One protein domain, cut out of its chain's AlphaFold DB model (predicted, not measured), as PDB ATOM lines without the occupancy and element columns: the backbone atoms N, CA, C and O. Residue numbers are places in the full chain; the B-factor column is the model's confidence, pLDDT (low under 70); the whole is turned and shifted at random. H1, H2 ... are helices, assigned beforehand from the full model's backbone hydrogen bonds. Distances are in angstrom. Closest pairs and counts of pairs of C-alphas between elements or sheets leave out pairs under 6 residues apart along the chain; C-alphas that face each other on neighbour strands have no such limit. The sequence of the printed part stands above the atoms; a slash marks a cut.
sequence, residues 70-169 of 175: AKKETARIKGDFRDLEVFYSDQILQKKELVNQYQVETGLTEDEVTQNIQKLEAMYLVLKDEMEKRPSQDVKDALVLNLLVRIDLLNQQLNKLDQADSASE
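What this domain is: This is residues 70 to 169 of the 175 residues of an uncharacterized protein of Cyclobacteriaceae bacterium (UniProt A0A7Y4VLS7). Three long helices lie nearly along one axis as a slim, loose three-helix bundle: H1 and H3 run side by side the same way, and the shorter H2 runs back between them in the chain, packed on H3 and only close to H1. H2 and H3 form a helical hairpin, and H1 has a kink of 29 degrees near residue 85. The printed part has 100 residues with three named helices, H1, H2 and H3 in that order, and no named strand; the class is all helix. The whole is loose, with a radius of gyration of the C-alphas of 16.4 A, and its outline is a rod with spans of 59 by 20 by 16 A.

Where its parts are: H1, residues 70 to 106, is the longest helix with 37 residues; it begins at C-alpha 70 at (48.415, 15.568, 17.206) and measures 52.3 A from first to last C-alpha. Residues 107 to 111 make a tight link to H2, residues 112 to 133, which is 32.1 A long and begins at C-alpha 112 at (39.783, 31.092, 54.801). Residues 134 to 136 make a tight link to H3, residues 137 to 169, which is 48.6 A long and ends at C-alpha 169 at (36.418, 17.053, 75.346).

How they stand to each other: H1 touches H3 with 29 pairs of C-alphas within 8 A, and their closest C-alphas, those of Val 99 and Leu 158, are 5.9 A apart. These two helices run the same way at a shallow tilt of 13 degrees. H1 and H2 are close but not clearly touching: their closest C-alphas, those of Lys 78 and Met 131, are 7.6 A apart. They run opposite ways at a shallow tilt of 21 degrees. H2 touches H3 with 17 pairs of C-alphas within 8 A, and their closest C-alphas, those of Ile 117 and Arg 150, are 6.1 A apart. This hairpin's helices run opposite ways at a shallow tilt of 20 degrees. In H2 and H3 every pair of O i and N i+4 is within hydrogen-bond range; in H1 32 of 33 are.

The domain as a whole: The two C-alphas farthest apart are those of Ala 70 and Glu 169, the first and last printed residues, at 59.4 A. The printed part has no cut, and both links are tight. The mean pLDDT of the printed part is 89.5; residues 108 to 110 and 168 to 169 are under 70.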
ATOM      1  N   ALA A  70      49.002  14.618  16.262       77.56
ATOM      2  CA  ALA A  70      48.415  15.568  17.206       77.56
ATOM      3  C   ALA A  70      47.033  15.139  17.740       77.56
ATOM      4  O   ALA A  70      46.735  15.349  18.910       77.56
ATOM      5  N   LYS A  71      46.177  14.497  16.924       81.00
ATOM      6  CA  LYS A  71      44.871  13.988  17.399       81.00
ATOM      7  C   LYS A  71      45.025  12.771  18.307       81.00
ATOM      8  O   LYS A  71      44.242  12.592  19.234       81.00
ATOM      9  N   LYS A  72      46.020  11.925  18.034       83.88
ATOM     10  CA  LYS A  72      46.331  10.763  18.871       83.88
ATOM     11  C   LYS A  72      46.898  11.197  20.219       83.88
ATOM     12  O   LYS A  72      46.542  10.624  21.242       83.88
ATOM     13  N   GLU A  73      47.751  12.214  20.215       86.12
ATOM     14  CA  GLU A  73      48.311  12.808  21.424       86.12
ATOM     15  C   GLU A  73      47.232  13.483  22.277       86.12
ATOM     16  O   GLU A  73      47.099  13.143  23.448       86.12
ATOM     17  N   THR A  74      46.369  14.329  21.702       88.94
ATOM     18  CA  THR A  74      45.274  14.952  22.468       88.94
ATOM     19  C   THR A  74      44.275  13.934  23.015       88.94
ATOM     20  O   THR A  74      43.820  14.077  24.149       88.94
ATOM     21  N   ALA A  75      43.963  12.873  22.260       88.69
ATOM     22  CA  ALA A  75      43.115  11.785  22.743       88.69
ATOM     23  C   ALA A  75      43.751  11.026  23.920       88.69
ATOM     24  O   ALA A  75      43.048  10.683  24.870       88.69
ATOM     25  N   ARG A  76      45.072  10.799  23.887       90.31
ATOM     26  CA  ARG A  76      45.820  10.207  25.008       90.31
ATOM     27  C   ARG A  76      45.800  11.109  26.237       90.31
ATOM     28  O   ARG A  76      45.409  10.644  27.295       90.31
ATOM     29  N   ILE A  77      46.115  12.398  26.087       92.06
ATOM     30  CA  ILE A  77      46.114  13.360  27.203       92.06
ATOM     31  C   ILE A  77      44.726  13.422  27.868       92.06
ATOM     32  O   ILE A  77      44.642  13.400  29.094       92.06
ATOM     33  N   LYS A  78      43.637  13.443  27.080       91.50
ATOM     34  CA  LYS A  78      42.260  13.372  27.611       91.50
ATOM     35  C   LYS A  78      41.967  12.054  28.327       91.50
ATOM     36  O   LYS A  78      41.314  12.071  29.366       91.50
ATOM     37  N   GLY A  79      42.420  10.933  27.767       91.44
ATOM     38  CA  GLY A  79      42.278   9.610  28.377       91.44
ATOM     39  C   GLY A  79      42.959   9.537  29.740       91.44
ATOM     40  O   GLY A  79      42.281   9.311  30.736       91.44
ATOM     41  N   ASP A  80      44.259   9.832  29.780       90.12
ATOM     42  CA  ASP A  80      45.077   9.805  30.998       90.12
ATOM     43  C   ASP A  80      44.487  10.696  32.099       90.12
ATOM     44  O   ASP A  80      44.462  10.325  33.271       90.12
ATOM     45  N   PHE A  81      44.007  11.889  31.731       94.19
ATOM     46  CA  PHE A  81      43.406  12.800  32.697       94.19
ATOM     47  C   PHE A  81      42.099  12.255  33.278       94.19
ATOM     48  O   PHE A  81      41.868  12.379  34.478       94.19
ATOM     49  N   ARG A  82      41.244  11.648  32.450       94.31
ATOM     50  CA  ARG A  82      39.923  11.179  32.882       94.31
ATOM     51  C   ARG A  82      40.010  10.103  33.960       94.31
ATOM     52  O   ARG A  82      39.208  10.118  34.889       94.31
ATOM     53  N   ASP A  83      40.995   9.217  33.871       91.06
ATOM     54  CA  ASP A  83      41.212   8.183  34.887       91.06
ATOM     55  C   ASP A  83      41.595   8.806  36.242       91.06
ATOM     56  O   ASP A  83      41.057   8.426  37.286       91.06
ATOM     57  N   LEU A  84      42.463   9.825  36.228       93.00
ATOM     58  CA  LEU A  84      42.842  10.578  37.430       93.00
ATOM     59  C   LEU A  84      41.669  11.390  37.991       93.00
ATOM     60  O   LEU A  84      41.464  11.432  39.202       93.00
ATOM     61  N   GLU A  85      40.888  12.028  37.119       94.81
ATOM     62  CA  GLU A  85      39.727  12.832  37.492       94.81
ATOM     63  C   GLU A  85      38.691  11.996  38.250       94.81
ATOM     64  O   GLU A  85      38.217  12.421  39.303       94.81
ATOM     65  N   VAL A  86      38.371  10.794  37.761       94.25
ATOM     66  CA  VAL A  86      37.430   9.886  38.432       94.25
ATOM     67  C   VAL A  86      37.927   9.523  39.830       94.25
ATOM     68  O   VAL A  86      37.177   9.652  40.794       94.25
ATOM     69  N   PHE A  87      39.198   9.137  39.961       93.44
ATOM     70  CA  PHE A  87      39.764   8.747  41.252       93.44
ATOM     71  C   PHE A  87      39.774   9.898  42.270       93.44
ATOM     72  O   PHE A  87      39.335   9.738  43.408       93.44
ATOM     73  N   TYR A  88      40.259  11.077  41.876       94.81
ATOM     74  CA  TYR A  88      40.396  12.200  42.804       94.81
ATOM     75  C   TYR A  88      39.075  12.916  43.091       94.81
ATOM     76  O   TYR A  88      38.905  13.437  44.192       94.81
ATOM     77  N   SER A  89      38.130  12.943  42.144       93.00
ATOM     78  CA  SER A  89      36.811  13.547  42.379       93.00
ATOM     79  C   SER A  89      36.033  12.814  43.472       93.00
ATOM     80  O   SER A  89      35.469  13.471  44.344       93.00
ATOM     81  N   ASP A  90      36.083  11.480  43.493       93.94
ATOM     82  CA  ASP A  90      35.489  10.665  44.556       93.94
ATOM     83  C   ASP A  90      36.105  10.983  45.931       93.94
ATOM     84  O   ASP A  90      35.389  11.276  46.890       93.94
ATOM     85  N   GLN A  91      37.440  11.058  46.021       94.38
ATOM     86  CA  GLN A  91      38.106  11.429  47.275       94.38
ATOM     87  C   GLN A  91      37.758  12.841  47.754       94.38
ATOM     88  O   GLN A  91      37.588  13.063  48.954       94.38
ATOM     89  N   ILE A  92      37.668  13.803  46.834       94.81
ATOM     90  CA  ILE A  92      37.282  15.180  47.158       94.81
ATOM     91  C   ILE A  92      35.854  15.211  47.704       94.81
ATOM     92  O   ILE A  92      35.619  15.880  48.709       94.81
ATOM     93  N   LEU A  93      34.919  14.482  47.087       94.56
ATOM     94  CA  LEU A  93      33.530  14.408  47.544       94.56
ATOM     95  C   LEU A  93      33.432  13.820  48.954       94.56
ATOM     96  O   LEU A  93      32.832  14.444  49.825       94.56
ATOM     97  N   GLN A  94      34.078  12.677  49.201       94.75
ATOM     98  CA  GLN A  94      34.076  12.038  50.520       94.75
ATOM     99  C   GLN A  94      34.647  12.963  51.603       94.75
ATOM    100  O   GLN A  94      34.061  13.116  52.671       94.75
ATOM    101  N   LYS A  95      35.774  13.630  51.327       93.56
ATOM    102  CA  LYS A  95      36.399  14.552  52.287       93.56
ATOM    103  C   LYS A  95      35.570  15.809  52.518       93.56
ATOM    104  O   LYS A  95      35.492  16.269  53.650       93.56
ATOM    105  N   LYS A  96      34.953  16.365  51.471       92.69
ATOM    106  CA  LYS A  96      34.062  17.529  51.582       92.69
ATOM    107  C   LYS A  96      32.854  17.209  52.461       92.69
ATOM    108  O   LYS A  96      32.495  18.031  53.295       92.69
ATOM    109  N   GLU A  97      32.285  16.015  52.319       92.44
ATOM    110  CA  GLU A  97      31.179  15.566  53.167       92.44
ATOM    111  C   GLU A  97      31.601  15.428  54.632       92.44
ATOM    112  O   GLU A  97      30.933  15.967  55.508       92.44
ATOM    113  N   LEU A  98      32.757  14.805  54.899       90.75
ATOM    114  CA  LEU A  98      33.307  14.729  56.255       90.75
ATOM    115  C   LEU A  98      33.517  16.127  56.853       90.75
ATOM    116  O   LEU A  98      33.087  16.383  57.971       90.75
ATOM    117  N   VAL A  99      34.126  17.055  56.106       88.50
ATOM    118  CA  VAL A  99      34.327  18.438  56.573       88.50
ATOM    119  C   VAL A  99      32.993  19.088  56.934       88.50
ATOM    120  O   VAL A  99      32.885  19.676  58.006       88.50
ATOM    121  N   ASN A 100      31.976  18.960  56.078       88.31
ATOM    122  CA  ASN A 100      30.647  19.509  56.346       88.31
ATOM    123  C   ASN A 100      30.021  18.896  57.606       88.31
ATOM    124  O   ASN A 100      29.472  19.630  58.424       88.31
ATOM    125  N   GLN A 101      30.120  17.576  57.777       88.19
ATOM    126  CA  GLN A 101      29.594  16.883  58.950       88.19
ATOM    127  C   GLN A 101      30.227  17.418  60.243       88.19
ATOM    128  O   GLN A 101      29.507  17.846  61.144       88.19
ATOM    129  N   TYR A 102      31.559  17.483  60.299       85.31
ATOM    130  CA  TYR A 102      32.283  18.028  61.451       85.31
ATOM    131  C   TYR A 102      31.928  19.498  61.715       85.31
ATOM    132  O   TYR A 102      31.707  19.892  62.856       85.31
ATOM    133  N   GLN A 103      31.831  20.336  60.679       83.94
ATOM    134  CA  GLN A 103      31.439  21.743  60.849       83.94
ATOM    135  C   GLN A 103      30.036  21.887  61.459       83.94
ATOM    136  O   GLN A 103      29.814  22.761  62.299       83.94
ATOM    137  N   VAL A 104      29.093  21.020  61.075       85.12
ATOM    138  CA  VAL A 104      27.732  21.000  61.633       85.12
ATOM    139  C   VAL A 104      27.728  20.533  63.090       85.12
ATOM    140  O   VAL A 104      27.045  21.142  63.912       85.12
ATOM    141  N   GLU A 105      28.488  19.488  63.424       83.56
ATOM    142  CA  GLU A 105      28.558  18.931  64.785       83.56
ATOM    143  C   GLU A 105      29.214  19.898  65.786       83.56
ATOM    144  O   GLU A 105      28.793  19.995  66.938       83.56
ATOM    145  N   THR A 106      30.204  20.664  65.331       76.00
ATOM    146  CA  THR A 106      31.039  21.539  66.174       76.00
ATOM    147  C   THR A 106      30.576  22.994  66.189       76.00
ATOM    148  O   THR A 106      30.993  23.777  67.047       76.00
ATOM    149  N   GLY A 107      29.724  23.384  65.235       72.56
ATOM    150  CA  GLY A 107      29.296  24.769  65.027       72.56
ATOM    151  C   GLY A 107      30.404  25.696  64.510       72.56
ATOM    152  O   GLY A 107      30.219  26.915  64.494       72.56
ATOM    153  N   LEU A 108      31.555  25.150  64.102       68.12
ATOM    154  CA  LEU A 108      32.663  25.906  63.522       68.12
ATOM    155  C   LEU A 108      32.376  26.173  62.040       68.12
ATOM    156  O   LEU A 108      32.425  25.270  61.209       68.12
ATOM    157  N   THR A 109      32.066  27.423  61.698       66.81
ATOM    158  CA  THR A 109      31.728  27.824  60.324       66.81
ATOM    159  C   THR A 109      32.923  28.331  59.521       66.81
ATOM    160  O   THR A 109      33.852  28.900  60.088       66.81
ATOM    161  N   GLU A 110      32.806  28.169  58.195       63.66
ATOM    162  CA  GLU A 110      33.528  28.818  57.085       63.66
ATOM    163  C   GLU A 110      34.782  29.629  57.458       63.66
ATOM    164  O   GLU A 110      34.721  30.775  57.909       63.66
ATOM    165  N   ASP A 111      35.943  29.041  57.186       76.19
ATOM    166  CA  ASP A 111      37.244  29.680  57.327       76.19
ATOM    167  C   ASP A 111      37.871  30.033  55.965       76.19
ATOM    168  O   ASP A 111      37.359  29.705  54.890       76.19
ATOM    169  N   GLU A 112      39.017  30.717  55.999       81.62
ATOM    170  CA  GLU A 112      39.783  31.092  54.801       81.62
ATOM    171  C   GLU A 112      40.099  29.877  53.905       81.62
ATOM    172  O   GLU A 112      40.115  29.984  52.675       81.62
ATOM    173  N   VAL A 113      40.300  28.698  54.509       81.88
ATOM    174  CA  VAL A 113      40.559  27.442  53.792       81.88
ATOM    175  C   VAL A 113      39.348  27.044  52.952       81.88
ATOM    176  O   VAL A 113      39.503  26.745  51.767       81.88
ATOM    177  N   THR A 114      38.145  27.116  53.521       83.12
ATOM    178  CA  THR A 114      36.891  26.804  52.821       83.12
ATOM    179  C   THR A 114      36.682  27.717  51.605       83.12
ATOM    180  O   THR A 114      36.372  27.241  50.509       83.12
ATOM    181  N   GLN A 115      36.960  29.017  51.743       87.81
ATOM    182  CA  GLN A 115      36.902  29.961  50.619       87.81
ATOM    183  C   GLN A 115      37.950  29.656  49.537       87.81
ATOM    184  O   GLN A 115      37.674  29.752  48.338       87.81
ATOM    185  N   ASN A 116      39.165  29.272  49.933       88.94
ATOM    186  CA  ASN A 116      40.220  28.902  48.991       88.94
ATOM    187  C   ASN A 116      39.884  27.609  48.227       88.94
ATOM    188  O   ASN A 116      40.166  27.523  47.029       88.94
ATOM    189  N   ILE A 117      39.200  26.651  48.861       91.06
ATOM    190  CA  ILE A 117      38.672  25.452  48.192       91.06
ATOM    191  C   ILE A 117      37.638  25.832  47.122       91.06
ATOM    192  O   ILE A 117      37.725  25.335  45.999       91.06
ATOM    193  N   GLN A 118      36.714  26.755  47.412       90.94
ATOM    194  CA  GLN A 118      35.732  27.235  46.424       90.94
ATOM    195  C   GLN A 118      36.407  27.923  45.222       90.94
ATOM    196  O   GLN A 118      36.029  27.695  44.071       90.94
ATOM    197  N   LYS A 119      37.456  28.724  45.457       92.88
ATOM    198  CA  LYS A 119      38.249  29.329  44.369       92.88
ATOM    199  C   LYS A 119      38.931  28.265  43.506       92.88
ATOM    200  O   LYS A 119      38.917  28.369  42.279       92.88
ATOM    201  N   LEU A 120      39.502  27.230  44.127       95.00
ATOM    202  CA  LEU A 120      40.082  26.100  43.399       95.00
ATOM    203  C   LEU A 120      39.021  25.367  42.575       95.00
ATOM    204  O   LEU A 120      39.328  24.989  41.441       95.00
ATOM    205  N   GLU A 121      37.797  25.225  43.105       94.12
ATOM    206  CA  GLU A 121      36.615  24.678  42.420       94.12
ATOM    207  C   GLU A 121      36.303  25.419  41.124       94.12
ATOM    208  O   GLU A 121      36.289  24.802  40.055       94.12
ATOM    209  N   ALA A 122      36.195  26.744  41.193       95.88
ATOM    210  CA  ALA A 122      36.006  27.579  40.013       95.88
ATOM    211  C   ALA A 122      37.162  27.446  39.004       95.88
ATOM    212  O   ALA A 122      36.925  27.296  37.805       95.88
ATOM    213  N   MET A 123      38.415  27.443  39.473       95.38
ATOM    214  CA  MET A 123      39.585  27.369  38.591       95.38
ATOM    215  C   MET A 123      39.667  26.047  37.820       95.38
ATOM    216  O   MET A 123      40.029  26.032  36.649       95.38
ATOM    217  N   TYR A 124      39.272  24.934  38.427       96.44
ATOM    218  CA  TYR A 124      39.169  23.657  37.714       96.44
ATOM    219  C   TYR A 124      38.076  23.636  36.663       96.44
ATOM    220  O   TYR A 124      38.293  23.026  35.628       96.44
ATOM    221  N   LEU A 125      36.924  24.277  36.887       96.62
ATOM    222  CA  LEU A 125      35.888  24.345  35.852       96.62
ATOM    223  C   LEU A 125      36.419  25.067  34.608       96.62
ATOM    224  O   LEU A 125      36.188  24.611  33.491       96.62
ATOM    225  N   VAL A 126      37.201  26.132  34.810       97.12
ATOM    226  CA  VAL A 126      37.900  26.842  33.729       97.12
ATOM    227  C   VAL A 126      38.937  25.941  33.056       97.12
ATOM    228  O   VAL A 126      38.944  25.819  31.835       97.12
ATOM    229  N   LEU A 127      39.789  25.272  33.834       97.00
ATOM    230  CA  LEU A 127      40.804  24.368  33.288       97.00
ATOM    231  C   LEU A 127      40.183  23.165  32.558       97.00
ATOM    232  O   LEU A 127      40.740  22.694  31.572       97.00
ATOM    233  N   LYS A 128      39.024  22.678  33.008       96.31
ATOM    234  CA  LYS A 128      38.277  21.582  32.385       96.31
ATOM    235  C   LYS A 128      37.684  22.011  31.048       96.31
ATOM    236  O   LYS A 128      37.759  21.260  30.080       96.31
ATOM    237  N   ASP A 129      37.146  23.223  30.972       96.69
ATOM    238  CA  ASP A 129      36.700  23.814  29.708       96.69
ATOM    239  C   ASP A 129      37.873  24.012  28.725       96.69
ATOM    240  O   ASP A 129      37.762  23.640  27.554       96.69
ATOM    241  N   GLU A 130      39.031  24.493  29.199       95.50
ATOM    242  CA  GLU A 130      40.247  24.583  28.373       95.50
ATOM    243  C   GLU A 130      40.719  23.192  27.924       95.50
ATOM    244  O   GLU A 130      41.077  23.017  26.764       95.50
ATOM    245  N   MET A 131      40.642  22.174  28.785       94.94
ATOM    246  CA  MET A 131      40.985  20.791  28.437       94.94
ATOM    247  C   MET A 131      40.073  20.222  27.349       94.94
ATOM    248  O   MET A 131      40.516  19.435  26.510       94.94
ATOM    249  N   GLU A 132      38.804  20.629  27.317       93.75
ATOM    250  CA  GLU A 132      37.891  20.220  26.256       93.75
ATOM    251  C   GLU A 132      38.201  20.905  24.925       93.75
ATOM    252  O   GLU A 132      38.235  20.228  23.888       93.75
ATOM    253  N   LYS A 133      38.471  22.216  24.958       93.69
ATOM    254  CA  LYS A 133      38.713  23.054  23.774       93.69
ATOM    255  C   LYS A 133      40.112  22.871  23.187       93.69
ATOM    256  O   LYS A 133      40.267  22.800  21.968       93.69
ATOM    257  N   ARG A 134      41.134  22.843  24.041       92.50
ATOM    258  CA  ARG A 134      42.564  22.901  23.698       92.50
ATOM    259  C   ARG A 134      43.362  21.974  24.628       92.50
ATOM    260  O   ARG A 134      44.068  22.440  25.518       92.50
ATOM    261  N   PRO A 135      43.287  20.649  24.408       93.81
ATOM    262  CA  PRO A 135      43.962  19.678  25.259       93.81
ATOM    263  C   PRO A 135      45.477  19.833  25.132       93.81
ATOM    264  O   PRO A 135      46.018  19.770  24.025       93.81
ATOM    265  N   SER A 136      46.161  19.997  26.258       94.56
ATOM    266  CA  SER A 136      47.619  20.074  26.319       94.56
ATOM    267  C   SER A 136      48.142  19.412  27.590       94.56
ATOM    268  O   SER A 136      47.399  19.192  28.551       94.56
ATOM    269  N   GLN A 137      49.433  19.084  27.584       94.50
ATOM    270  CA  GLN A 137      50.101  18.512  28.747       94.50
ATOM    271  C   GLN A 137      50.067  19.487  29.939       94.50
ATOM    272  O   GLN A 137      49.692  19.079  31.031       94.50
ATOM    273  N   ASP A 138      50.313  20.778  29.702       95.62
ATOM    274  CA  ASP A 138      50.267  21.816  30.743       95.62
ATOM    275  C   ASP A 138      48.880  21.941  31.390       95.62
ATOM    276  O   ASP A 138      48.767  22.087  32.607       95.62
ATOM    277  N   VAL A 139      47.806  21.855  30.593       96.38
ATOM    278  CA  VAL A 139      46.428  21.916  31.109       96.38
ATOM    279  C   VAL A 139      46.115  20.679  31.951       96.38
ATOM    280  O   VAL A 139      45.529  20.811  33.027       96.38
ATOM    281  N   LYS A 140      46.548  19.488  31.513       96.06
ATOM    282  CA  LYS A 140      46.432  18.258  32.311       96.06
ATOM    283  C   LYS A 140      47.172  18.395  33.642       96.06
ATOM    284  O   LYS A 140      46.596  18.095  34.684       96.06
ATOM    285  N   ASP A 141      48.412  18.867  33.617       96.75
ATOM    286  CA  ASP A 141      49.239  18.991  34.819       96.75
ATOM    287  C   ASP A 141      48.655  20.028  35.792       96.75
ATOM    288  O   ASP A 141      48.586  19.778  36.996       96.75
ATOM    289  N   ALA A 142      48.124  21.143  35.278       97.25
ATOM    290  CA  ALA A 142      47.413  22.138  36.077       97.25
ATOM    291  C   ALA A 142      46.124  21.584  36.705       97.25
ATOM    292  O   ALA A 142      45.833  21.872  37.868       97.25
ATOM    293  N   LEU A 143      45.354  20.775  35.970       97.12
ATOM    294  CA  LEU A 143      44.163  20.110  36.500       97.12
ATOM    295  C   LEU A 143      44.514  19.127  37.617       97.12
ATOM    296  O   LEU A 143      43.886  19.154  38.674       97.12
ATOM    297  N   VAL A 144      45.527  18.286  37.403       96.69
ATOM    298  CA  VAL A 144      45.999  17.326  38.411       96.69
ATOM    299  C   VAL A 144      46.491  18.064  39.653       96.69
ATOM    300  O   VAL A 144      46.084  17.724  40.763       96.69
ATOM    301  N   LEU A 145      47.296  19.116  39.486       96.62
ATOM    302  CA  LEU A 145      47.751  19.941  40.602       96.62
ATOM    303  C   LEU A 145      46.573  20.557  41.364       96.62
ATOM    304  O   LEU A 145      46.555  20.524  42.591       96.62
ATOM    305  N   ASN A 146      45.566  21.077  40.657       96.94
ATOM    306  CA  ASN A 146      44.373  21.636  41.286       96.94
ATOM    307  C   ASN A 146      43.650  20.595  42.161       96.94
ATOM    308  O   ASN A 146      43.297  20.898  43.300       96.94
ATOM    309  N   LEU A 147      43.479  19.364  41.663       96.44
ATOM    310  CA  LEU A 147      42.874  18.262  42.418       96.44
ATOM    311  C   LEU A 147      43.691  17.914  43.671       96.44
ATOM    312  O   LEU A 147      43.129  17.815  44.761       96.44
ATOM    313  N   LEU A 148      45.013  17.790  43.534       96.06
ATOM    314  CA  LEU A 148      45.912  17.469  44.646       96.06
ATOM    315  C   LEU A 148      45.883  18.540  45.742       96.06
ATOM    316  O   LEU A 148      45.758  18.209  46.919       96.06
ATOM    317  N   VAL A 149      45.939  19.819  45.364       96.50
ATOM    318  CA  VAL A 149      45.903  20.933  46.325       96.50
ATOM    319  C   VAL A 149      44.580  20.952  47.087       96.50
ATOM    320  O   VAL A 149      44.573  21.181  48.292       96.50
ATOM    321  N   ARG A 150      43.447  20.663  46.436       94.88
ATOM    322  CA  ARG A 150      42.166  20.568  47.156       94.88
ATOM    323  C   ARG A 150      42.148  19.455  48.178       94.88
ATOM    324  O   ARG A 150      41.630  19.659  49.270       94.88
ATOM    325  N   ILE A 151      42.665  18.285  47.814       95.56
ATOM    326  CA  ILE A 151      42.736  17.152  48.735       95.56
ATOM    327  C   ILE A 151      43.585  17.526  49.947       95.56
ATOM    328  O   ILE A 151      43.177  17.252  51.073       95.56
ATOM    329  N   ASP A 152      44.720  18.190  49.727       94.69
ATOM    330  CA  ASP A 152      45.583  18.658  50.808       94.69
ATOM    331  C   ASP A 152      44.870  19.667  51.720       94.69
ATOM    332  O   ASP A 152      44.829  19.473  52.932       94.69
ATOM    333  N   LEU A 153      44.203  20.678  51.155       92.75
ATOM    334  CA  LEU A 153      43.437  21.652  51.940       92.75
ATOM    335  C   LEU A 153      42.285  21.010  52.722       92.75
ATOM    336  O   LEU A 153      42.071  21.348  53.883       92.75
ATOM    337  N   LEU A 154      41.568  20.058  52.121       93.56
ATOM    338  CA  LEU A 154      40.516  19.304  52.808       93.56
ATOM    339  C   LEU A 154      41.085  18.470  53.964       93.56
ATOM    340  O   LEU A 154      40.496  18.437  55.039       93.56
ATOM    341  N   ASN A 155      42.249  17.840  53.781       93.06
ATOM    342  CA  ASN A 155      42.934  17.117  54.857       93.06
ATOM    343  C   ASN A 155      43.362  18.056  55.986       93.06
ATOM    344  O   ASN A 155      43.164  17.741  57.158       93.06
ATOM    345  N   GLN A 156      43.931  19.215  55.648       90.62
ATOM    346  CA  GLN A 156      44.290  20.229  56.636       90.62
ATOM    347  C   GLN A 156      43.058  20.691  57.419       90.62
ATOM    348  O   GLN A 156      43.146  20.859  58.634       90.62
ATOM    349  N   GLN A 157      41.914  20.853  56.747       89.94
ATOM    350  CA  GLN A 157      40.674  21.245  57.404       89.94
ATOM    351  C   GLN A 157      40.165  20.181  58.369       89.94
ATOM    352  O   GLN A 157      39.868  20.499  59.518       89.94
ATOM    353  N   LEU A 158      40.126  18.922  57.935       90.94
ATOM    354  CA  LEU A 158      39.741  17.801  58.792       90.94
ATOM    355  C   LEU A 158      40.642  17.705  60.027       90.94
ATOM    356  O   LEU A 158      40.138  17.586  61.136       90.94
ATOM    357  N   ASN A 159      41.958  17.861  59.860       89.62
ATOM    358  CA  ASN A 159      42.903  17.833  60.979       89.62
ATOM    359  C   ASN A 159      42.669  18.969  61.988       89.62
ATOM    360  O   ASN A 159      42.878  18.776  63.184       89.62
ATOM    361  N   LYS A 160      42.278  20.165  61.528       86.56
ATOM    362  CA  LYS A 160      41.944  21.286  62.423       86.56
ATOM    363  C   LYS A 160      40.661  21.020  63.203       86.56
ATOM    364  O   LYS A 160      40.625  21.311  64.394       86.56
ATOM    365  N   LEU A 161      39.637  20.491  62.531       85.12
ATOM    366  CA  LEU A 161      38.354  20.160  63.151       85.12
ATOM    367  C   LEU A 161      38.535  19.054  64.206       85.12
ATOM    368  O   LEU A 161      38.142  19.242  65.350       85.12
ATOM    369  N   ASP A 162      39.282  17.995  63.886       86.75
ATOM    370  CA  ASP A 162      39.598  16.900  64.818       86.75
ATOM    371  C   ASP A 162      40.371  17.371  66.072       86.75
ATOM    372  O   ASP A 162      40.101  16.958  67.206       86.75
ATOM    373  N   GLN A 163      41.316  18.306  65.897       84.50
ATOM    374  CA  GLN A 163      42.033  18.926  67.018       84.50
ATOM    375  C   GLN A 163      41.126  19.806  67.886       84.50
ATOM    376  O   GLN A 163      41.292  19.823  69.109       84.50
ATOM    377  N   ALA A 164      40.199  20.546  67.274       80.12
ATOM    378  CA  ALA A 164      39.247  21.385  67.996       80.12
ATOM    379  C   ALA A 164      38.301  20.533  68.858       80.12
ATOM    380  O   ALA A 164      38.082  20.860  70.029       80.12
ATOM    381  N   ASP A 165      37.849  19.397  68.331       77.62
ATOM    382  CA  ASP A 165      36.958  18.464  69.027       77.62
ATOM    383  C   ASP A 165      37.650  17.821  70.218       77.62
ATOM    384  O   ASP A 165      37.176  17.925  71.355       77.62
ATOM    385  N   SER A 166      38.850  17.288  69.986       78.44
ATOM    386  CA  SER A 166      39.700  16.699  71.023       78.44
ATOM    387  C   SER A 166      40.055  17.684  72.148       78.44
ATOM    388  O   SER A 166      40.274  17.284  73.296       78.44
ATOM    389  N   ALA A 167      40.164  18.981  71.839       73.38
ATOM    390  CA  ALA A 167      40.422  20.026  72.827       73.38
ATOM    391  C   ALA A 167      39.166  20.403  73.631       73.38
ATOM    392  O   ALA A 167      39.287  20.769  74.805       73.38
ATOM    393  N   SER A 168      37.976  20.295  73.031       64.88
ATOM    394  CA  SER A 168      36.697  20.546  73.704       64.88
ATOM    395  C   SER A 168      36.354  19.453  74.728       64.88
ATOM    396  O   SER A 168      35.921  19.776  75.835       64.88
ATOM    397  N   GLU A 169      36.661  18.183  74.434       63.00
ATOM    398  CA  GLU A 169      36.418  17.053  75.346       63.00
ATOM    399  C   GLU A 169      37.343  17.045  76.577       63.00
ATOM    400  O   GLU A 169      36.977  16.547  77.642       63.00
TER     401      GLU A 169